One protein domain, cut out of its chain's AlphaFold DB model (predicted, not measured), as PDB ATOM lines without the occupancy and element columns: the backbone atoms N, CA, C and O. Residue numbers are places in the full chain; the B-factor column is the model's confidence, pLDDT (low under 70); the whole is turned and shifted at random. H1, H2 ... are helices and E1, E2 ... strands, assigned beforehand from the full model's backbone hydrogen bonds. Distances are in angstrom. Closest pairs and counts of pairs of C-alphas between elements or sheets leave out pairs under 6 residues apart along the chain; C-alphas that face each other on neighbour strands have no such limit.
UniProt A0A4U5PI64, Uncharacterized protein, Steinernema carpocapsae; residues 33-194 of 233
ATOM      1  N   THR A  33     -12.925  61.887  -1.688       66.31
ATOM      2  CA  THR A  33     -13.788  62.791  -2.457       66.31
ATOM      3  C   THR A  33     -15.061  62.059  -2.872       66.31
ATOM      4  O   THR A  33     -15.010  60.963  -3.435       66.31
ATOM      5  N   LYS A  34     -16.221  62.667  -2.605       76.50
ATOM      6  CA  LYS A  34     -17.539  62.113  -2.946       76.50
ATOM      7  C   LYS A  34     -18.009  62.629  -4.303       76.50
ATOM      8  O   LYS A  34     -18.138  63.835  -4.493       76.50
ATOM      9  N   TYR A  35     -18.330  61.708  -5.201       68.94
ATOM     10  CA  TYR A  35     -18.872  61.986  -6.531       68.94
ATOM     11  C   TYR A  35     -20.313  61.479  -6.624       68.94
ATOM     12  O   TYR A  35     -20.619  60.456  -6.005       68.94
ATOM     13  N   PRO A  36     -21.207  62.129  -7.388       70.81
ATOM     14  CA  PRO A  36     -22.511  61.549  -7.692       70.81
ATOM     15  C   PRO A  36     -22.336  60.236  -8.474       70.81
ATOM     16  O   PRO A  36     -21.480  60.130  -9.354       70.81
ATOM     17  N   SER A  37     -23.141  59.228  -8.145       65.62
ATOM     18  CA  SER A  37     -23.237  57.985  -8.912       65.62
ATOM     19  C   SER A  37     -23.764  58.282 -10.308       65.62
ATOM     20  O   SER A  37     -24.660  59.110 -10.477       65.62
ATOM     21  N   CYS A  38     -23.257  57.546 -11.293       65.69
ATOM     22  CA  CYS A  38     -23.832  57.544 -12.628       65.69
ATOM     23  C   CYS A  38     -25.293  57.059 -12.571       65.69
ATOM     24  O   CYS A  38     -25.534  56.002 -11.973       65.69
ATOM     25  N   PRO A  39     -26.253  57.763 -13.194       67.25
ATOM     26  CA  PRO A  39     -27.551  57.184 -13.514       67.25
ATOM     27  C   PRO A  39     -27.349  56.109 -14.593       67.25
ATOM     28  O   PRO A  39     -26.970  56.406 -15.723       67.25
ATOM     29  N   THR A  40     -27.571  54.837 -14.253       67.06
ATOM     30  CA  THR A  40     -27.414  53.718 -15.205       67.06
ATOM     31  C   THR A  40     -28.474  53.729 -16.312       67.06
ATOM     32  O   THR A  40     -28.265  53.141 -17.369       67.06
ATOM     33  N   GLU A  41     -29.569  54.462 -16.110       67.25
ATOM     34  CA  GLU A  41     -30.631  54.715 -17.092       67.25
ATOM     35  C   GLU A  41     -30.142  55.550 -18.289       67.25
ATOM     36  O   GLU A  41     -30.446  55.213 -19.432       67.25
ATOM     37  N   GLU A  42     -29.294  56.564 -18.068       67.94
ATOM     38  CA  GLU A  42     -28.652  57.340 -19.149       67.94
ATOM     39  C   GLU A  42     -27.629  56.501 -19.943       67.94
ATOM     40  O   GLU A  42     -27.188  56.880 -21.027       67.94
ATOM     41  N   LEU A  43     -27.268  55.327 -19.420       68.12
ATOM     42  CA  LEU A  43     -26.340  54.375 -20.020       68.12
ATOM     43  C   LEU A  43     -27.068  53.187 -20.681       68.12
ATOM     44  O   LEU A  43     -26.469  52.130 -20.862       68.12
ATOM     45  N   ALA A  44     -28.337  53.355 -21.078       62.59
ATOM     46  CA  ALA A  44     -29.191  52.279 -21.593       62.59
ATOM     47  C   ALA A  44     -28.620  51.486 -22.789       62.59
ATOM     48  O   ALA A  44     -28.817  50.279 -22.886       62.59
ATOM     49  N   ASN A  45     -27.872  52.139 -23.679       69.75
ATOM     50  CA  ASN A  45     -27.246  51.479 -24.835       69.75
ATOM     51  C   ASN A  45     -25.776  51.090 -24.587       69.75
ATOM     52  O   ASN A  45     -25.083  50.660 -25.508       69.75
ATOM     53  N   ASN A  46     -25.283  51.248 -23.354       77.19
ATOM     54  CA  ASN A  46     -23.894  51.008 -22.994       77.19
ATOM     55  C   ASN A  46     -23.689  49.670 -22.278       77.19
ATOM     56  O   ASN A  46     -24.557  49.120 -21.593       77.19
ATOM     57  N   TYR A  47     -22.460  49.187 -22.406       84.88
ATOM     58  CA  TYR A  47     -21.959  48.000 -21.737       84.88
ATOM     59  C   TYR A  47     -20.822  48.410 -20.804       84.88
ATOM     60  O   TYR A  47     -19.949  49.202 -21.174       84.88
ATOM     61  N   PHE A  48     -20.809  47.849 -19.601       85.31
ATOM     62  CA  PHE A  48     -19.621  47.836 -18.773       85.31
ATOM     63  C   PHE A  48     -18.677  46.762 -19.294       85.31
ATOM     64  O   PHE A  48     -19.117  45.687 -19.708       85.31
ATOM     65  N   HIS A  49     -17.379  47.041 -19.233       84.88
ATOM     66  CA  HIS A  49     -16.376  46.042 -19.537       84.88
ATOM     67  C   HIS A  49     -15.160  46.199 -18.628       84.88
ATOM     68  O   HIS A  49     -14.839  47.300 -18.176       84.88
ATOM     69  N   THR A  50     -14.457  45.094 -18.410       85.44
ATOM     70  CA  THR A  50     -13.165  45.063 -17.717       85.44
ATOM     71  C   THR A  50     -12.307  43.927 -18.268       85.44
ATOM     72  O   THR A  50     -12.834  42.963 -18.823       85.44
ATOM     73  N   VAL A  51     -10.985  44.037 -18.144       85.56
ATOM     74  CA  VAL A  51     -10.020  43.137 -18.792       85.56
ATOM     75  C   VAL A  51      -9.182  42.398 -17.761       85.56
ATOM     76  O   VAL A  51      -8.737  42.962 -16.762       85.56
ATOM     77  N   THR A  52      -8.943  41.121 -18.041       85.81
ATOM     78  CA  THR A  52      -8.093  40.214 -17.266       85.81
ATOM     79  C   THR A  52      -6.982  39.657 -18.160       85.81
ATOM     80  O   THR A  52      -6.945  39.922 -19.356       85.81
ATOM     81  N   CYS A  53      -6.093  38.825 -17.618       83.25
ATOM     82  CA  CYS A  53      -5.056  38.168 -18.420       83.25
ATOM     83  C   CYS A  53      -5.565  37.072 -19.370       83.25
ATOM     84  O   CYS A  53      -4.840  36.697 -20.291       83.25
ATOM     85  N   GLN A  54      -6.784  36.572 -19.145       85.50
ATOM     86  CA  GLN A  54      -7.346  35.401 -19.829       85.50
ATOM     87  C   GLN A  54      -8.572  35.732 -20.684       85.50
ATOM     88  O   GLN A  54      -9.106  34.853 -21.347       85.50
ATOM     89  N   GLY A  55      -9.043  36.978 -20.658       89.31
ATOM     90  CA  GLY A  55     -10.275  37.398 -21.312       89.31
ATOM     91  C   GLY A  55     -10.773  38.732 -20.780       89.31
ATOM     92  O   GLY A  55     -10.112  39.383 -19.963       89.31
ATOM     93  N   PHE A  56     -11.963  39.120 -21.208       89.56
ATOM     94  CA  PHE A  56     -12.628  40.345 -20.785       89.56
ATOM     95  C   PHE A  56     -14.083  40.059 -20.411       89.56
ATOM     96  O   PHE A  56     -14.722  39.158 -20.947       89.56
ATOM     97  N   VAL A  57     -14.609  40.841 -19.477       90.31
ATOM     98  CA  VAL A  57     -16.029  40.844 -19.120       90.31
ATOM     99  C   VAL A  57     -16.730  41.912 -19.952       90.31
ATOM    100  O   VAL A  57     -16.184  43.005 -20.108       90.31
ATOM    101  N   ARG A  58     -17.930  41.619 -20.458       89.88
ATOM    102  CA  ARG A  58     -18.838  42.570 -21.115       89.88
ATOM    103  C   ARG A  58     -20.252  42.364 -20.583       89.88
ATOM    104  O   ARG A  58     -20.795  41.277 -20.728       89.88
ATOM    105  N   VAL A  59     -20.847  43.393 -19.986       89.50
ATOM    106  CA  VAL A  59     -22.142  43.309 -19.283       89.50
ATOM    107  C   VAL A  59     -23.011  44.512 -19.645       89.50
ATOM    108  O   VAL A  59     -22.537  45.647 -19.561       89.50
ATOM    109  N   LYS A  60     -24.283  44.311 -20.020       88.25
ATOM    110  CA  LYS A  60     -25.231  45.423 -20.241       88.25
ATOM    111  C   LYS A  60     -25.420  46.239 -18.962       88.25
ATOM    112  O   LYS A  60     -25.665  45.659 -17.907       88.25
ATOM    113  N   VAL A  61     -25.344  47.571 -19.060       86.06
ATOM    114  CA  VAL A  61     -25.566  48.487 -17.919       86.06
ATOM    115  C   VAL A  61     -27.058  48.730 -17.664       86.06
ATOM    116  O   VAL A  61     -27.469  48.933 -16.521       86.06
ATOM    117  N   TYR A  62     -27.872  48.698 -18.720       84.69
ATOM    118  CA  TYR A  62     -29.303  48.986 -18.648       84.69
ATOM    119  C   TYR A  62     -30.068  48.063 -17.697       84.69
ATOM    120  O   TYR A  62     -29.790  46.868 -17.610       84.69
ATOM    121  N   GLY A  63     -31.064  48.625 -17.008       81.81
ATOM    122  CA  GLY A  63     -31.936  47.894 -16.086       81.81
ATOM    123  C   GLY A  63     -31.256  47.421 -14.797       81.81
ATOM    124  O   GLY A  63     -31.912  46.798 -13.965       81.81
ATOM    125  N   LYS A  64     -29.962  47.713 -14.596       82.50
ATOM    126  CA  LYS A  64     -29.192  47.267 -13.431       82.50
ATOM    127  C   LYS A  64     -28.876  48.433 -12.500       82.50
ATOM    128  O   LYS A  64     -28.493  49.526 -12.923       82.50
ATOM    129  N   THR A  65     -29.002  48.180 -11.200       82.38
ATOM    130  CA  THR A  65     -28.433  49.061 -10.173       82.38
ATOM    131  C   THR A  65     -26.916  48.881 -10.129       82.38
ATOM    132  O   THR A  65     -26.404  47.827 -10.508       82.38
ATOM    133  N   LEU A  66     -26.184  49.868  -9.602       79.00
ATOM    134  CA  LEU A  66     -24.730  49.761  -9.420       79.00
ATOM    135  C   LEU A  66     -24.330  48.508  -8.614       79.00
ATOM    136  O   LEU A  66     -23.343  47.857  -8.939       79.00
ATOM    137  N   ASN A  67     -25.116  48.137  -7.598       82.56
ATOM    138  CA  ASN A  67     -24.856  46.942  -6.792       82.56
ATOM    139  C   ASN A  67     -25.077  45.647  -7.585       82.56
ATOM    140  O   ASN A  67     -24.261  44.738  -7.476       82.56
ATOM    141  N   ALA A  68     -26.141  45.570  -8.394       86.56
ATOM    142  CA  ALA A  68     -26.397  44.414  -9.252       86.56
ATOM    143  C   ALA A  68     -25.306  44.256 -10.323       86.56
ATOM    144  O   ALA A  68     -24.783  43.161 -10.504       86.56
ATOM    145  N   LEU A  69     -24.905  45.361 -10.963       85.62
ATOM    146  CA  LEU A  69     -23.839  45.376 -11.964       85.62
ATOM    147  C   LEU A  69     -22.486  44.949 -11.372       85.62
ATOM    148  O   LEU A  69     -21.793  44.134 -11.973       85.62
ATOM    149  N   ASN A  70     -22.122  45.455 -10.188       85.31
ATOM    150  CA  ASN A  70     -20.894  45.038  -9.506       85.31
ATOM    151  C   ASN A  70     -20.935  43.546  -9.135       85.31
ATOM    152  O   ASN A  70     -19.977  42.840  -9.416       85.31
ATOM    153  N   ALA A  71     -22.043  43.056  -8.566       88.44
ATOM    154  CA  ALA A  71     -22.178  41.649  -8.182       88.44
ATOM    155  C   ALA A  71     -22.101  40.696  -9.390       88.44
ATOM    156  O   ALA A  71     -21.474  39.646  -9.308       88.44
ATOM    157  N   GLU A  72     -22.696  41.068 -10.525       91.56
ATOM    158  CA  GLU A  72     -22.603  40.302 -11.773       91.56
ATOM    159  C   GLU A  72     -21.170  40.269 -12.321       91.56
ATOM    160  O   GLU A  72     -20.677  39.208 -12.698       91.56
ATOM    161  N   VAL A  73     -20.473  41.410 -12.307       87.62
ATOM    162  CA  VAL A  73     -19.058  41.503 -12.699       87.62
ATOM    163  C   VAL A  73     -18.169  40.670 -11.774       87.62
ATOM    164  O   VAL A  73     -17.335  39.918 -12.272       87.62
ATOM    165  N   ASP A  74     -18.354  40.770 -10.458       86.88
ATOM    166  CA  ASP A  74     -17.584  40.007  -9.473       86.88
ATOM    167  C   ASP A  74     -17.817  38.495  -9.650       86.88
ATOM    168  O   ASP A  74     -16.845  37.745  -9.726       86.88
ATOM    169  N   ASN A  75     -19.066  38.046  -9.836       89.00
ATOM    170  CA  ASN A  75     -19.385  36.637 -10.108       89.00
ATOM    171  C   ASN A  75     -18.695  36.122 -11.384       89.00
ATOM    172  O   ASN A  75     -18.005  35.106 -11.338       89.00
ATOM    173  N   LEU A  76     -18.801  36.853 -12.502       88.50
ATOM    174  CA  LEU A  76     -18.145  36.489 -13.768       88.50
ATOM    175  C   LEU A  76     -16.615  36.396 -13.636       88.50
ATOM    176  O   LEU A  76     -15.973  35.601 -14.325       88.50
ATOM    177  N   LEU A  77     -16.019  37.207 -12.760       82.25
ATOM    178  CA  LEU A  77     -14.584  37.199 -12.488       82.25
ATOM    179  C   LEU A  77     -14.165  36.070 -11.536       82.25
ATOM    180  O   LEU A  77     -13.080  35.521 -11.720       82.25
ATOM    181  N   GLU A  78     -14.983  35.710 -10.544       85.19
ATOM    182  CA  GLU A  78     -14.725  34.560  -9.666       85.19
ATOM    183  C   GLU A  78     -14.909  33.225 -10.399       85.19
ATOM    184  O   GLU A  78     -14.035  32.362 -10.302       85.19
ATOM    185  N   ASP A  79     -15.942  33.079 -11.236       79.56
ATOM    186  CA  ASP A  79     -16.119  31.903 -12.103       79.56
ATOM    187  C   ASP A  79     -14.915  31.727 -13.042       79.56
ATOM    188  O   ASP A  79     -14.360  30.630 -13.180       79.56
ATOM    189  N   ALA A  80     -14.436  32.828 -13.632       77.31
ATOM    190  CA  ALA A  80     -13.230  32.829 -14.452       77.31
ATOM    191  C   ALA A  80     -11.947  32.530 -13.648       77.31
ATOM    192  O   ALA A  80     -10.992  32.005 -14.222       77.31
ATOM    193  N   LYS A  81     -11.880  32.840 -12.344       75.31
ATOM    194  CA  LYS A  81     -10.752  32.473 -11.458       75.31
ATOM    195  C   LYS A  81     -10.783  31.003 -11.060       75.31
ATOM    196  O   LYS A  81      -9.733  30.367 -11.082       75.31
ATOM    197  N   ALA A  82     -11.956  30.450 -10.749       64.56
ATOM    198  CA  ALA A  82     -12.120  29.040 -10.386       64.56
ATOM    199  C   ALA A  82     -11.625  28.085 -11.493       64.56
ATOM    200  O   ALA A  82     -11.180  26.974 -11.215       64.56
ATOM    201  N   GLN A  83     -11.642  28.546 -12.747       63.03
ATOM    202  CA  GLN A  83     -11.161  27.812 -13.920       63.03
ATOM    203  C   GLN A  83      -9.637  27.947 -14.172       63.03
ATOM    204  O   GLN A  83      -9.108  27.323 -15.095       63.03
ATOM    205  N   GLN A  84      -8.896  28.736 -13.380       66.12
ATOM    206  CA  GLN A  84      -7.467  29.012 -13.605       66.12
ATOM    207  C   GLN A  84      -6.531  28.058 -12.851       66.12
ATOM    208  O   GLN A  84      -6.690  27.792 -11.664       66.12
ATOM    209  N   LYS A  85      -5.468  27.608 -13.534       57.56
ATOM    210  CA  LYS A  85      -4.393  26.792 -12.933       57.56
ATOM    211  C   LYS A  85      -3.205  27.601 -12.404       57.56
ATOM    212  O   LYS A  85      -2.484  27.106 -11.546       57.56
ATOM    213  N   THR A  86      -2.980  28.821 -12.898       55.62
ATOM    214  CA  THR A  86      -1.905  29.711 -12.428       55.62
ATOM    215  C   THR A  86      -2.279  31.183 -12.592       55.62
ATOM    216  O   THR A  86      -2.638  31.632 -13.680       55.62
ATOM    217  N   SER A  87      -2.116  31.961 -11.518       55.56
ATOM    218  CA  SER A  87      -2.067  33.422 -11.603       55.56
ATOM    219  C   SER A  87      -0.709  33.827 -12.169       55.56
ATOM    220  O   SER A  87       0.323  33.615 -11.529       55.56
ATOM    221  N   LYS A  88      -0.696  34.383 -13.382       64.44
ATOM    222  CA  LYS A  88       0.491  35.019 -13.957       64.44
ATOM    223  C   LYS A  88       0.170  36.466 -14.300       64.44
ATOM    224  O   LYS A  88      -0.834  36.737 -14.954       64.44
ATOM    225  N   SER A  89       1.055  37.370 -13.892       68.81
ATOM    226  CA  SER A  89       1.051  38.763 -14.327       68.81
ATOM    227  C   SER A  89       1.048  38.860 -15.854       68.81
ATOM    228  O   SER A  89       1.764  38.148 -16.565       68.81
ATOM    229  N   CYS A  90       0.235  39.776 -16.362       76.56
ATOM    230  CA  CYS A  90       0.217  40.178 -17.757       76.56
ATOM    231  C   CYS A  90       0.049  41.695 -17.834       76.56
ATOM    232  O   CYS A  90      -0.378  42.338 -16.875       76.56
ATOM    233  N   ASN A  91       0.339  42.251 -19.002       84.56
ATOM    234  CA  ASN A  91       0.008  43.622 -19.338       84.56
ATOM    235  C   ASN A  91      -0.819  43.578 -20.628       84.56
ATOM    236  O   ASN A  91      -0.300  43.192 -21.678       84.56
ATOM    237  N   ILE A  92      -2.117  43.871 -20.522       86.69
ATOM    238  CA  ILE A  92      -3.052  43.920 -21.651       86.69
ATOM    239  C   ILE A  92      -3.739  45.282 -21.627       86.69
ATOM    240  O   ILE A  92      -4.405  45.636 -20.656       86.69
ATOM    241  N   CYS A  93      -3.569  46.035 -22.707       85.94
ATOM    242  CA  CYS A  93      -4.243  47.302 -22.944       85.94
ATOM    243  C   CYS A  93      -5.459  47.086 -23.852       85.94
ATOM    244  O   CYS A  93      -5.453  46.209 -24.718       85.94
ATOM    245  N   GLN A  94      -6.488  47.905 -23.663       87.56
ATOM    246  CA  GLN A  94      -7.750  47.853 -24.394       87.56
ATOM    247  C   GLN A  94      -7.998  49.196 -25.076       87.56
ATOM    248  O   GLN A  94      -7.873  50.243 -24.443       87.56
ATOM    249  N   PHE A  95      -8.413  49.161 -26.340       86.06
ATOM    250  CA  PHE A  95      -8.751  50.349 -27.115       86.06
ATOM    251  C   PHE A  95     -10.048  50.148 -27.890       86.06
ATOM    252  O   PHE A  95     -10.291  49.086 -28.460       86.06
ATOM    253  N   TYR A  96     -10.853  51.202 -27.966       83.19
ATOM    254  CA  TYR A  96     -11.996  51.262 -28.870       83.19
ATOM    255  C   TYR A  96     -11.494  51.252 -30.323       83.19
ATOM    256  O   TYR A  96     -10.807  52.186 -30.733       83.19
ATOM    257  N   TYR A  97     -11.787  50.192 -31.088       82.06
ATOM    258  CA  TYR A  97     -11.298  50.050 -32.464       82.06
ATOM    259  C   TYR A  97     -12.242  50.735 -33.456       82.06
ATOM    260  O   TYR A  97     -11.799  51.527 -34.292       82.06
ATOM    261  N   ASN A  98     -13.539  50.449 -33.336       82.50
ATOM    262  CA  ASN A  98     -14.647  51.087 -34.046       82.50
ATOM    263  C   ASN A  98     -15.956  50.862 -33.244       82.50
ATOM    264  O   ASN A  98     -15.911  50.453 -32.086       82.50
ATOM    265  N   SER A  99     -17.120  51.111 -33.850       78.94
ATOM    266  CA  SER A  99     -18.435  50.960 -33.206       78.94
ATOM    267  C   SER A  99     -18.843  49.525 -32.847       78.94
ATOM    268  O   SER A  99     -19.730  49.360 -32.015       78.94
ATOM    269  N   THR A 100     -18.241  48.500 -33.456       83.62
ATOM    270  CA  THR A 100     -18.598  47.082 -33.248       83.62
ATOM    271  C   THR A 100     -17.513  46.284 -32.532       83.62
ATOM    272  O   THR A 100     -17.837  45.296 -31.875       83.62
ATOM    273  N   ALA A 101     -16.253  46.719 -32.601       86.31
ATOM    274  CA  ALA A 101     -15.080  45.976 -32.160       86.31
ATOM    275  C   ALA A 101     -14.137  46.778 -31.262       86.31
ATOM    276  O   ALA A 101     -14.009  48.003 -31.376       86.31
ATOM    277  N   TRP A 102     -13.377  46.058 -30.432       88.12
ATOM    278  CA  TRP A 102     -12.195  46.592 -29.749       88.12
ATOM    279  C   TRP A 102     -10.917  45.906 -30.193       88.12
ATOM    280  O   TRP A 102     -10.908  44.808 -30.745       88.12
ATOM    281  N   LEU A 103      -9.831  46.601 -29.884       89.19
ATOM    282  CA  LEU A 103      -8.457  46.184 -30.035       89.19
ATOM    283  C   LEU A 103      -7.888  45.898 -28.644       89.19
ATOM    284  O   LEU A 103      -7.827  46.789 -27.794       89.19
ATOM    285  N   PHE A 104      -7.412  44.680 -28.437       91.62
ATOM    286  CA  PHE A 104      -6.603  44.307 -27.284       91.62
ATOM    287  C   PHE A 104      -5.139  44.238 -27.706       91.62
ATOM    288  O   PHE A 104      -4.818  43.647 -28.735       91.62
ATOM    289  N   VAL A 105      -4.243  44.820 -26.911       88.88
ATOM    290  CA  VAL A 105      -2.792  44.763 -27.124       88.88
ATOM    291  C   VAL A 105      -2.163  44.128 -25.902       88.88
ATOM    292  O   VAL A 105      -2.213  44.683 -24.807       88.88
ATOM    293  N   LYS A 106      -1.556  42.963 -26.088       90.00
ATOM    294  CA  LYS A 106      -0.809  42.261 -25.056       90.00
ATOM    295  C   LYS A 106       0.669  42.610 -25.176       90.00
ATOM    296  O   LYS A 106       1.285  42.369 -26.213       90.00
ATOM    297  N   MET A 107       1.247  43.068 -24.075       87.25
ATOM    298  CA  MET A 107       2.687  43.241 -23.894       87.25
ATOM    299  C   MET A 107       3.323  41.998 -23.237       87.25
ATOM    300  O   MET A 107       2.631  41.188 -22.602       87.25
ATOM    301  N   PRO A 108       4.646  41.799 -23.372       87.75
ATOM    302  CA  PRO A 108       5.401  40.973 -22.435       87.75
ATOM    303  C   PRO A 108       5.389  41.597 -21.029       87.75
ATOM    304  O   PRO A 108       5.212  42.803 -20.869       87.75
ATOM    305  N   ASP A 109       5.594  40.775 -19.998       85.38
ATOM    306  CA  ASP A 109       5.797  41.277 -18.637       85.38
ATOM    307  C   ASP A 109       7.243  41.762 -18.478       85.38
ATOM    308  O   ASP A 109       8.155  40.991 -18.179       85.38
ATOM    309  N   LEU A 110       7.427  43.059 -18.717       84.94
ATOM    310  CA  LEU A 110       8.710  43.759 -18.661       84.94
ATOM    311  C   LEU A 110       9.124  44.157 -17.233       84.94
ATOM    312  O   LEU A 110      10.147  44.815 -17.063       84.94
ATOM    313  N   THR A 111       8.360  43.760 -16.205       82.38
ATOM    314  CA  THR A 111       8.781  43.891 -14.796       82.38
ATOM    315  C   THR A 111       9.684  42.737 -14.352       82.38
ATOM    316  O   THR A 111      10.365  42.832 -13.331       82.38
ATOM    317  N   GLN A 112       9.710  41.644 -15.122       82.38
ATOM    318  CA  GLN A 112      10.597  40.512 -14.890       82.38
ATOM    319  C   GLN A 112      12.020  40.819 -15.366       82.38
ATOM    320  O   GLN A 112      12.241  41.588 -16.299       82.38
ATOM    321  N   ASP A 113      12.989  40.147 -14.746       84.62
ATOM    322  CA  ASP A 113      14.372  40.093 -15.218       84.62
ATOM    323  C   ASP A 113      14.420  39.718 -16.710       84.62
ATOM    324  O   ASP A 113      13.855  38.700 -17.118       84.62
ATOM    325  N   SER A 114      15.123  40.535 -17.499       84.19
ATOM    326  CA  SER A 114      15.341  40.399 -18.944       84.19
ATOM    327  C   SER A 114      15.649  38.965 -19.395       84.19
ATOM    328  O   SER A 114      15.110  38.505 -20.408       84.19
ATOM    329  N   SER A 115      16.453  38.235 -18.612       84.50
ATOM    330  CA  SER A 115      16.868  36.849 -18.876       84.50
ATOM    331  C   SER A 115      15.740  35.818 -18.736       84.50
ATOM    332  O   SER A 115      15.808  34.730 -19.311       84.50
ATOM    333  N   LYS A 116      14.675  36.152 -17.996       87.06
ATOM    334  CA  LYS A 116      13.510  35.289 -17.731       87.06
ATOM    335  C   LYS A 116      12.376  35.513 -18.737       87.06
ATOM    336  O   LYS A 116      11.460  34.687 -18.822       87.06
ATOM    337  N   ILE A 117      12.436  36.584 -19.535       87.88
ATOM    338  CA  ILE A 117      11.419  36.932 -20.537       87.88
ATOM    339  C   ILE A 117      11.565  36.033 -21.776       87.88
ATOM    340  O   ILE A 117      12.135  36.412 -22.795       87.88
ATOM    341  N   LYS A 118      10.997  34.822 -21.695       86.06
ATOM    342  CA  LYS A 118      11.017  33.817 -22.781       86.06
ATOM    343  C   LYS A 118      10.330  34.261 -24.076       86.06
ATOM    344  O   LYS A 118      10.597  33.695 -25.128       86.06
ATOM    345  N   ASN A 119       9.395  35.204 -23.995       88.19
ATOM    346  CA  ASN A 119       8.630  35.695 -25.135       88.19
ATOM    347  C   ASN A 119       8.461  37.211 -24.993       88.19
ATOM    348  O   ASN A 119       7.828  37.669 -24.040       88.19
ATOM    349  N   ARG A 120       9.037  37.963 -25.937       91.50
ATOM    350  CA  ARG A 120       8.980  39.429 -26.001       91.50
ATOM    351  C   ARG A 120       7.885  39.950 -26.926       91.50
ATOM    352  O   ARG A 120       7.744  41.161 -27.043       91.50
ATOM    353  N   ASN A 121       7.091  39.080 -27.542       92.25
ATOM    354  CA  ASN A 121       6.058  39.485 -28.483       92.25
ATOM    355  C   ASN A 121       5.043  40.418 -27.812       92.25
ATOM    356  O   ASN A 121       4.272  40.018 -26.932       92.25
ATOM    357  N   VAL A 122       5.022  41.650 -28.306       89.62
ATOM    358  CA  VAL A 122       3.840  42.497 -28.320       89.62
ATOM    359  C   VAL A 122       2.942  41.962 -29.420       89.62
ATOM    360  O   VAL A 122       3.397  41.685 -30.535       89.62
ATOM    361  N   SER A 123       1.675  41.744 -29.118       91.44
ATOM    362  CA  SER A 123       0.721  41.182 -30.074       91.44
ATOM    363  C   SER A 123      -0.651  41.782 -29.845       91.44
ATOM    364  O   SER A 123      -0.962  42.203 -28.730       91.44
ATOM    365  N   PHE A 124      -1.464  41.835 -30.891       92.00
ATOM    366  CA  PHE A 124      -2.804  42.393 -30.813       92.00
ATOM    367  C   PHE A 124      -3.865  41.421 -31.313       92.00
ATOM    368  O   PHE A 124      -3.598  40.539 -32.129       92.00
ATOM    369  N   TRP A 125      -5.081  41.616 -30.823       93.25
ATOM    370  CA  TRP A 125      -6.267  40.894 -31.250       93.25
ATOM    371  C   TRP A 125      -7.427  41.884 -31.368       93.25
ATOM    372  O   TRP A 125      -7.564  42.783 -30.537       93.25
ATOM    373  N   ILE A 126      -8.220  41.755 -32.428       91.38
ATOM    374  CA  ILE A 126      -9.403  42.582 -32.684       91.38
ATOM    375  C   ILE A 126     -10.612  41.653 -32.654       91.38
ATOM    376  O   ILE A 126     -10.559  40.567 -33.228       91.38
ATOM    377  N   VAL A 127     -11.684  42.075 -31.986       90.75
ATOM    378  CA  VAL A 127     -12.908  41.279 -31.844       90.75
ATOM    379  C   VAL A 127     -14.146  42.164 -31.888       90.75
ATOM    380  O   VAL A 127     -14.219  43.159 -31.167       90.75
ATOM    381  N   ASP A 128     -15.122  41.778 -32.709       90.56
ATOM    382  CA  ASP A 128     -16.470  42.346 -32.719       90.56
ATOM    383  C   ASP A 128     -17.313  41.809 -31.551       90.56
ATOM    384  O   ASP A 128     -17.243  40.625 -31.214       90.56
ATOM    385  N   PHE A 129     -18.161  42.651 -30.956       80.12
ATOM    386  CA  PHE A 129     -19.026  42.299 -29.817       80.12
ATOM    387  C   PHE A 129     -20.478  42.017 -30.167       80.12
ATOM    388  O   PHE A 129     -21.308  41.930 -29.256       80.12
ATOM    389  N   GLU A 130     -20.786  41.877 -31.453       74.88
ATOM    390  CA  GLU A 130     -22.073  41.337 -31.873       74.88
ATOM    391  C   GLU A 130     -22.306  40.015 -31.114       74.88
ATOM    392  O   GLU A 130     -21.422  39.149 -31.039       74.88
ATOM    393  N   ASP A 131     -23.428  39.996 -30.390       77.81
ATOM    394  CA  ASP A 131     -23.925  38.948 -29.490       77.81
ATOM    395  C   ASP A 131     -23.024  38.473 -28.326       77.81
ATOM    396  O   ASP A 131     -23.275  37.422 -27.737       77.81
ATOM    397  N   LYS A 132     -22.005  39.245 -27.914       84.94
ATOM    398  CA  LYS A 132     -21.101  38.861 -26.800       84.94
ATOM    399  C   LYS A 132     -21.466  39.508 -25.460       84.94
ATOM    400  O   LYS A 132     -21.318  40.718 -25.299       84.94
ATOM    401  N   GLU A 133     -21.853  38.711 -24.469       90.12
ATOM    402  CA  GLU A 133     -22.096  39.135 -23.079       90.12
ATOM    403  C   GLU A 133     -21.551  38.080 -22.093       90.12
ATOM    404  O   GLU A 133     -21.389  36.917 -22.460       90.12
ATOM    405  N   GLY A 134     -21.225  38.484 -20.863       91.75
ATOM    406  CA  GLY A 134     -20.599  37.636 -19.843       91.75
ATOM    407  C   GLY A 134     -19.071  37.768 -19.808       91.75
ATOM    408  O   GLY A 134     -18.527  38.843 -20.067       91.75
ATOM    409  N   PHE A 135     -18.372  36.682 -19.464       91.19
ATOM    410  CA  PHE A 135     -16.913  36.572 -19.578       91.19
ATOM    411  C   PHE A 135     -16.548  35.934 -20.921       91.19
ATOM    412  O   PHE A 135     -16.954  34.811 -21.214       91.19
ATOM    413  N   ILE A 136     -15.758  36.640 -21.727       91.31
ATOM    414  CA  ILE A 136     -15.281  36.178 -23.027       91.31
ATOM    415  C   ILE A 136     -13.784  35.871 -22.896       91.31
ATOM    416  O   ILE A 136     -12.996  36.802 -22.683       91.31
ATOM    417  N   PRO A 137     -13.360  34.598 -23.018       91.38
ATOM    418  CA  PRO A 137     -11.949  34.250 -22.981       91.38
ATOM    419  C   PRO A 137     -11.222  34.817 -24.202       91.38
ATOM    420  O   PRO A 137     -11.768  34.894 -25.305       91.38
ATOM    421  N   PHE A 138      -9.959  35.183 -24.015       90.94
ATOM    422  CA  PHE A 138      -9.064  35.452 -25.128       90.94
ATOM    423  C   PHE A 138      -8.722  34.146 -25.853       90.94
ATOM    424  O   PHE A 138      -8.542  33.117 -25.196       90.94
ATOM    425  N   PRO A 139      -8.565  34.174 -27.189       91.62
ATOM    426  CA  PRO A 139      -8.040  33.025 -27.901       91.62
ATOM    427  C   PRO A 139      -6.582  32.766 -27.480       91.62
ATOM    428  O   PRO A 139      -5.895  33.692 -27.015       91.62
ATOM    429  N   PRO A 140      -6.079  31.530 -27.666       90.25
ATOM    430  CA  PRO A 140      -4.671  31.194 -27.490       90.25
ATOM    431  C   PRO A 140      -3.742  32.230 -28.131       90.25
ATOM    432  O   PRO A 140      -3.981  32.691 -29.244       90.25
ATOM    433  N   TYR A 141      -2.632  32.578 -27.470       85.81
ATOM    434  CA  TYR A 141      -1.719  33.624 -27.967       85.81
ATOM    435  C   TYR A 141      -1.063  33.314 -29.330       85.81
ATOM    436  O   TYR A 141      -0.431  34.196 -29.903       85.81
ATOM    437  N   SER A 142      -1.205  32.094 -29.860       87.19
ATOM    438  CA  SER A 142      -0.860  31.726 -31.244       87.19
ATOM    439  C   SER A 142      -1.784  32.343 -32.301       87.19
ATOM    440  O   SER A 142      -1.377  32.460 -33.450       87.19
ATOM    441  N   GLU A 143      -3.004  32.733 -31.927       92.50
ATOM    442  CA  GLU A 143      -4.000  33.377 -32.800       92.50
ATOM    443  C   GLU A 143      -3.938  34.914 -32.732       92.50
ATOM    444  O   GLU A 143      -4.651  35.610 -33.454       92.50
ATOM    445  N   TRP A 144      -3.081  35.466 -31.868       93.62
ATOM    446  CA  TRP A 144      -2.855  36.905 -31.775       93.62
ATOM    447  C   TRP A 144      -1.857  37.357 -32.843       93.62
ATOM    448  O   TRP A 144      -0.808  36.739 -33.043       93.62
ATOM    449  N   THR A 145      -2.126  38.492 -33.482       92.62
ATOM    450  CA  THR A 145      -1.247  39.045 -34.515       92.62
ATOM    451  C   THR A 145       0.006  39.638 -33.877       92.62
ATOM    452  O   THR A 145      -0.078  40.569 -33.070       92.62
ATOM    453  N   PHE A 146       1.183  39.132 -34.251       90.88
ATOM    454  CA  PHE A 146       2.461  39.698 -33.819       90.88
ATOM    455  C   PHE A 146       2.599  41.154 -34.277       90.88
ATOM    456  O   PHE A 146       2.482  41.461 -35.464       90.88
ATOM    457  N   LEU A 147       2.900  42.045 -33.330       86.06
ATOM    458  CA  LEU A 147       3.160  43.453 -33.598       86.06
ATOM    459  C   LEU A 147       4.660  43.747 -33.574       86.06
ATOM    460  O   LEU A 147       5.191  44.291 -34.537       86.06
ATOM    461  N   ALA A 148       5.341  43.455 -32.469       87.81
ATOM    462  CA  ALA A 148       6.687  43.951 -32.173       87.81
ATOM    463  C   ALA A 148       7.361  43.108 -31.080       87.81
ATOM    464  O   ALA A 148       6.693  42.314 -30.422       87.81
ATOM    465  N   ASN A 149       8.653  43.318 -30.823       90.81
ATOM    466  CA  ASN A 149       9.293  42.835 -29.595       90.81
ATOM    467  C   ASN A 149       9.361  43.954 -28.551       90.81
ATOM    468  O   ASN A 149       9.872  45.033 -28.835       90.81
ATOM    469  N   GLY A 150       8.836  43.690 -27.356       89.06
ATOM    470  CA  GLY A 150       8.786  44.616 -26.232       89.06
ATOM    471  C   GLY A 150      10.072  44.616 -25.406       89.06
ATOM    472  O   GLY A 150      10.644  43.561 -25.102       89.06
ATOM    473  N   PHE A 151      10.488  45.814 -25.005       88.50
ATOM    474  CA  PHE A 151      11.684  46.074 -24.208       88.50
ATOM    475  C   PHE A 151      11.402  47.109 -23.119       88.50
ATOM    476  O   PHE A 151      10.529  47.963 -23.262       88.50
ATOM    477  N   THR A 152      12.149  47.069 -22.022       86.75
ATOM    478  CA  THR A 152      12.147  48.195 -21.074       86.75
ATOM    479  C   THR A 152      12.725  49.449 -21.745       86.75
ATOM    480  O   THR A 152      13.474  49.350 -22.720       86.75
ATOM    481  N   ALA A 153      12.424  50.640 -21.217       83.12
ATOM    482  CA  ALA A 153      13.005  51.884 -21.733       83.12
ATOM    483  C   ALA A 153      14.549  51.845 -21.745       83.12
ATOM    484  O   ALA A 153      15.158  52.271 -22.722       83.12
ATOM    485  N   VAL A 154      15.171  51.257 -20.714       85.56
ATOM    486  CA  VAL A 154      16.634  51.098 -20.602       85.56
ATOM    487  C   VAL A 154      17.182  50.135 -21.659       85.56
ATOM    488  O   VAL A 154      18.127  50.479 -22.367       85.56
ATOM    489  N   GLU A 155      16.579  48.949 -21.815       89.44
ATOM    490  CA  GLU A 155      16.955  47.997 -22.873       89.44
ATOM    491  C   GLU A 155      16.872  48.652 -24.255       89.44
ATOM    492  O   GLU A 155      17.804  48.547 -25.047       89.44
ATOM    493  N   PHE A 156      15.775  49.361 -24.533       88.06
ATOM    494  CA  PHE A 156      15.545  50.005 -25.820       88.06
ATOM    495  C   PHE A 156      16.514  51.164 -26.073       88.06
ATOM    496  O   PHE A 156      17.052  51.286 -27.172       88.06
ATOM    497  N   GLN A 157      16.776  52.022 -25.085       86.44
ATOM    498  CA  GLN A 157      17.721  53.135 -25.231       86.44
ATOM    499  C   GLN A 157      19.144  52.640 -25.530       86.44
ATOM    500  O   GLN A 157      19.799  53.211 -26.401       86.44
ATOM    501  N   ASN A 158      19.563  51.530 -24.915       89.81
ATOM    502  CA  ASN A 158      20.878  50.916 -25.125       89.81
ATOM    503  C   ASN A 158      21.043  50.193 -26.480       89.81
ATOM    504  O   ASN A 158      22.156  49.802 -26.833       89.81
ATOM    505  N   MET A 159      19.974  50.007 -27.264       88.00
ATOM    506  CA  MET A 159      20.068  49.423 -28.608       88.00
ATOM    507  C   MET A 159      20.449  50.454 -29.672       88.00
ATOM    508  O   MET A 159      19.865  51.542 -29.757       88.00
ATOM    509  N   THR A 160      21.327  50.046 -30.592       89.94
ATOM    510  CA  THR A 160      21.565  50.788 -31.837       89.94
ATOM    511  C   THR A 160      20.320  50.776 -32.734       89.94
ATOM    512  O   THR A 160      19.426  49.933 -32.597       89.94
ATOM    513  N   THR A 161      20.256  51.707 -33.686       85.56
ATOM    514  CA  THR A 161      19.156  51.821 -34.658       85.56
ATOM    515  C   THR A 161      18.975  50.543 -35.486       85.56
ATOM    516  O   THR A 161      17.851  50.156 -35.810       85.56
ATOM    517  N   GLU A 162      20.068  49.849 -35.789       87.56
ATOM    518  CA  GLU A 162      20.107  48.603 -36.557       87.56
ATOM    519  C   GLU A 162      19.503  47.455 -35.744       87.56
ATOM    520  O   GLU A 162      18.702  46.686 -36.274       87.56
ATOM    521  N   ILE A 163      19.823  47.370 -34.446       89.50
ATOM    522  CA  ILE A 163      19.251  46.366 -33.536       89.50
ATOM    523  C   ILE A 163      17.752  46.618 -33.344       89.50
ATOM    524  O   ILE A 163      16.968  45.680 -33.487       89.50
ATOM    525  N   LYS A 164      17.338  47.876 -33.118       87.31
ATOM    526  CA  LYS A 164      15.918  48.269 -33.007       87.31
ATOM    527  C   LYS A 164      15.110  47.831 -34.229       87.31
ATOM    528  O   LYS A 164      14.061  47.206 -34.080       87.31
ATOM    529  N   LYS A 165      15.627  48.101 -35.433       85.62
ATOM    530  CA  LYS A 165      15.017  47.673 -36.702       85.62
ATOM    531  C   LYS A 165      14.998  46.148 -36.835       85.62
ATOM    532  O   LYS A 165      13.936  45.580 -37.071       85.62
ATOM    533  N   LYS A 166      16.135  45.473 -36.624       87.94
ATOM    534  CA  LYS A 166      16.269  44.008 -36.759       87.94
ATOM    535  C   LYS A 166      15.359  43.235 -35.805       87.94
ATOM    536  O   LYS A 166      14.818  42.203 -36.188       87.94
ATOM    537  N   GLN A 167      15.198  43.708 -34.570       88.00
ATOM    538  CA  GLN A 167      14.327  43.078 -33.577       88.00
ATOM    539  C   GLN A 167      12.870  43.550 -33.670       88.00
ATOM    540  O   GLN A 167      12.038  43.039 -32.923       88.00
ATOM    541  N   ASN A 168      12.536  44.483 -34.573       85.94
ATOM    542  CA  ASN A 168      11.214  45.112 -34.650       85.94
ATOM    543  C   ASN A 168      10.761  45.631 -33.267       85.94
ATOM    544  O   ASN A 168       9.688  45.286 -32.763       85.94
ATOM    545  N   ALA A 169      11.660  46.365 -32.611       86.88
ATOM    546  CA  ALA A 169      11.560  46.715 -31.203       86.88
ATOM    547  C   ALA A 169      10.512  47.810 -30.930       86.88
ATOM    548  O   ALA A 169      10.334  48.738 -31.719       86.88
ATOM    549  N   ILE A 170       9.884  47.731 -29.759       84.25
ATOM    550  CA  ILE A 170       9.080  48.776 -29.110       84.25
ATOM    551  C   ILE A 170       9.442  48.787 -27.614       84.25
ATOM    552  O   ILE A 170       9.753  47.733 -27.054       84.25
ATOM    553  N   CYS A 171       9.426  49.943 -26.953       80.44
ATOM    554  CA  CYS A 171       9.571  50.013 -25.494       80.44
ATOM    555  C   CYS A 171       8.222  49.958 -24.762       80.44
ATOM    556  O   CYS A 171       7.195  50.183 -25.390       80.44
ATOM    557  N   ASP A 172       8.217  49.655 -23.453       75.69
ATOM    558  CA  ASP A 172       7.026  49.802 -22.592       75.69
ATOM    559  C   ASP A 172       6.586  51.273 -22.557       75.69
ATOM    560  O   ASP A 172       7.325  52.107 -22.025       75.69
ATOM    561  N   PRO A 173       5.410  51.625 -23.100       68.31
ATOM    562  CA  PRO A 173       4.910  52.987 -23.046       68.31
ATOM    563  C   PRO A 173       4.322  53.294 -21.674       68.31
ATOM    564  O   PRO A 173       3.500  52.537 -21.147       68.31
ATOM    565  N   ASN A 174       4.643  54.469 -21.137       65.69
ATOM    566  CA  ASN A 174       3.929  55.007 -19.978       65.69
ATOM    567  C   ASN A 174       2.456  55.302 -20.325       65.69
ATOM    568  O   ASN A 174       1.573  55.188 -19.471       65.69
ATOM    569  N   LYS A 175       2.180  55.649 -21.590       71.06
ATOM    570  CA  LYS A 175       0.857  55.993 -22.124       71.06
ATOM    571  C   LYS A 175       0.637  55.266 -23.445       71.06
ATOM    572  O   LYS A 175       1.534  55.221 -24.275       71.06
ATOM    573  N   TRP A 176      -0.570  54.756 -23.651       74.31
ATOM    574  CA  TRP A 176      -0.981  54.185 -24.928       74.31
ATOM    575  C   TRP A 176      -2.203  54.917 -25.465       74.31
ATOM    576  O   TRP A 176      -3.161  55.151 -24.726       74.31
ATOM    577  N   PHE A 177      -2.207  55.189 -26.764       78.25
ATOM    578  CA  PHE A 177      -3.342  55.764 -27.478       78.25
ATOM    579  C   PHE A 177      -3.610  54.974 -28.755       78.25
ATOM    580  O   PHE A 177      -2.680  54.476 -29.388       78.25
ATOM    581  N   TYR A 178      -4.871  54.902 -29.169       80.38
ATOM    582  CA  TYR A 178      -5.249  54.360 -30.469       80.38
ATOM    583  C   TYR A 178      -5.934  55.441 -31.306       80.38
ATOM    584  O   TYR A 178      -6.896  56.070 -30.870       80.38
ATOM    585  N   LEU A 179      -5.419  55.656 -32.514       79.81
ATOM    586  CA  LEU A 179      -5.900  56.638 -33.473       79.81
ATOM    587  C   LEU A 179      -6.687  55.916 -34.570       79.81
ATOM    588  O   LEU A 179      -6.111  55.374 -35.518       79.81
ATOM    589  N   ILE A 180      -8.017  55.943 -34.439       76.44
ATOM    590  CA  ILE A 180      -8.968  55.268 -35.338       76.44
ATOM    591  C   ILE A 180      -8.701  55.640 -36.805       76.44
ATOM    592  O   ILE A 180      -8.591  54.758 -37.653       76.44
ATOM    593  N   ALA A 181      -8.518  56.934 -37.092       73.31
ATOM    594  CA  ALA A 181      -8.351  57.462 -38.448       73.31
ATOM    595  C   ALA A 181      -7.125  56.911 -39.210       73.31
ATOM    596  O   ALA A 181      -7.123  56.927 -40.438       73.31
ATOM    597  N   GLY A 182      -6.093  56.424 -38.507       69.62
ATOM    598  CA  GLY A 182      -4.887  55.838 -39.112       69.62
ATOM    599  C   GLY A 182      -4.742  54.322 -38.926       69.62
ATOM    600  O   GLY A 182      -3.824  53.719 -39.489       69.62
ATOM    601  N   GLY A 183      -5.613  53.698 -38.121       76.06
ATOM    602  CA  GLY A 183      -5.414  52.324 -37.651       76.06
ATOM    603  C   GLY A 183      -4.117  52.173 -36.849       76.06
ATOM    604  O   GLY A 183      -3.380  51.202 -37.043       76.06
ATOM    605  N   THR A 184      -3.795  53.169 -36.018       76.56
ATOM    606  CA  THR A 184      -2.446  53.384 -35.471       76.56
ATOM    607  C   THR A 184      -2.454  53.363 -33.950       76.56
ATOM    608  O   THR A 184      -3.254  54.055 -33.327       76.56
ATOM    609  N   ILE A 185      -1.527  52.626 -33.344       76.12
ATOM    610  CA  ILE A 185      -1.222  52.735 -31.916       76.12
ATOM    611  C   ILE A 185      -0.089  53.756 -31.729       76.12
ATOM    612  O   ILE A 185       0.879  53.747 -32.489       76.12
ATOM    613  N   SER A 186      -0.191  54.610 -30.711       71.69
ATOM    614  CA  SER A 186       0.880  55.500 -30.259       71.69
ATOM    615  C   SER A 186       1.273  55.194 -28.817       71.69
ATOM    616  O   SER A 186       0.414  54.928 -27.974       71.69
ATOM    617  N   ASP A 187       2.570  55.287 -28.550       63.66
ATOM    618  CA  ASP A 187       3.222  55.265 -27.235       63.66
ATOM    619  C   ASP A 187       3.484  56.686 -26.679       63.66
ATOM    620  O   ASP A 187       4.103  56.852 -25.630       63.66
ATOM    621  N   GLY A 188       3.013  57.724 -27.384       61.66
ATOM    622  CA  GLY A 188       3.252  59.139 -27.082       61.66
ATOM    623  C   GLY A 188       4.491  59.731 -27.766       61.66
ATOM    624  O   GLY A 188       4.551  60.946 -27.950       61.66
ATOM    625  N   THR A 189       5.445  58.903 -28.205       60.62
ATOM    626  CA  THR A 189       6.694  59.334 -28.865       60.62
ATOM    627  C   THR A 189       6.789  58.914 -30.335       60.62
ATOM    628  O   THR A 189       7.528  59.541 -31.097       60.62
ATOM    629  N   GLY A 190       6.023  57.904 -30.749       65.12
ATOM    630  CA  GLY A 190       5.980  57.330 -32.088       65.12
ATOM    631  C   GLY A 190       4.596  56.807 -32.493       65.12
ATOM    632  O   GLY A 190       3.598  56.933 -31.775       65.12
ATOM    633  N   LEU A 191       4.532  56.248 -33.706       67.88
ATOM    634  CA  LEU A 191       3.311  55.737 -34.334       67.88
ATOM    635  C   LEU A 191       3.543  54.359 -34.972       67.88
ATOM    636  O   LEU A 191       4.479  54.166 -35.751       67.88
ATOM    637  N   ILE A 192       2.656  53.409 -34.668       71.12
ATOM    638  CA  ILE A 192       2.710  52.016 -35.128       71.12
ATOM    639  C   ILE A 192       1.393  51.661 -35.821       71.12
ATOM    640  O   ILE A 192       0.354  51.520 -35.175       71.12
ATOM    641  N   HIS A 193       1.419  51.499 -37.143       72.12
ATOM    642  CA  HIS A 193       0.238  51.093 -37.907       72.12
ATOM    643  C   HIS A 193      -0.026  49.587 -37.764       72.12
ATOM    644  O   HIS A 193       0.854  48.764 -38.010       72.12
ATOM    645  N   LEU A 194      -1.267  49.221 -37.426       73.12
ATOM    646  CA  LEU A 194      -1.687  47.823 -37.249       73.12
ATOM    647  C   LEU A 194      -1.681  47.020 -38.556       73.12
ATOM    648  O   LEU A 194      -1.379  45.832 -38.552       73.12
TER     649      LEU A 194
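What this domain is: This is residues 33 to 194 of the 233 residues of an uncharacterized protein of Steinernema carpocapsae (UniProt A0A4U5PI64). A curled, strongly twisted wall of five strands, E4, E5, E6, E8 and E9, has at one end of the long axis a smaller sheet, E2, E3 and E7, with the long helix H2 over one face, and at the other end the short helices H3 and H4. A small third sheet, E10, E11 and E12, meets the wall at E4, and E1 lies far out. The printed part has 162 residues, with four named helices and twelve named strands in the order E1 H1 E2 E3 H2 E4 E5 E6 E7 E8 H3 H4 E9 E10 E11 E12, class mixed. The five-strand sheet, order E4 E5 E6 E8 E9, is mixed; the other two are antiparallel. The whole is only just compact, close to loose, with a radius of gyration of the C-alphas of 18.2 A and spans of 56 by 40 by 38 A.

How they stand to each other: Start at E1, residues 33 to 36, which pairs with no named strand and is apart from H1, residues 40 to 43. Next find the hairpin of E2, residues 47 to 51, and E3, residues 55 to 60, with N 48 and O 59 2.8 A apart. E7, residues 134 to 137, is antiparallel to E3, with N 56 and O 136 2.9 A apart. H2, residues 66 to 82, is on this sheet, two layers with the helix on one face, at a height over the sheet of 9.6 A; its closest C-alphas to E7 are Leu 76 and Phe 135, 5.9 A. It runs along the strands, at 26 degrees to E3 on the local plane. E4, residues 91 to 96, E5, residues 101 to 107, and E6, residues 121 to 128, make a meander, each strand the antiparallel neighbour of the one before; see N 93 and O 105, 2.8 A, and N 104 and O 125, 2.8 A. E8, residues 145 to 151, is antiparallel to E6, with N 122 and O 148 2.8 A apart, and parallel to E9, residues 169 to 171, with N 170 and O 149 2.9 A apart. Between E8 and E9 in the chain come H3, residues 153 to 157, and H4, residues 161 to 166, a strand-helix-strand unit, two parallel neighbour strands joined through helices, with a right-handed crossover; both helices only graze the sheet. E10, residues 177 to 179, E11, residues 184 to 186, and E12, residues 191 to 193, make a second meander, with N 177 and O 186 2.9 A and N 185 and O 192 2.8 A apart. The closest C-alphas of E4 and E10 are Phe 95 and Tyr 178, 6.3 A. Every O i to N i+4 pair is within hydrogen-bond range in H2, H3 and H4; H1 is too short for such a pair.

Where its parts are: Find C-alpha 33 at (-13.788, 62.791, -2.457), where E1 begins. H2 runs 24.3 A from C-alpha 66 at (-24.730, 49.761, -9.420). E6 spans 23.1 A, E5 19.8 A and E8 18.0 A. E12 ends at C-alpha 193, (0.238, 51.093, -37.907).

The domain as a whole: The two C-alphas farthest apart, those of Gly 63 and Glu 162, are 55.9 A apart. The printed part has no cut, and the one long link is E5 to E6, residues 108 to 120. The mean pLDDT of the printed part is 81.8; 27 residues are under 70, among them 37 to 45, 82 to 89 and 187 to 191.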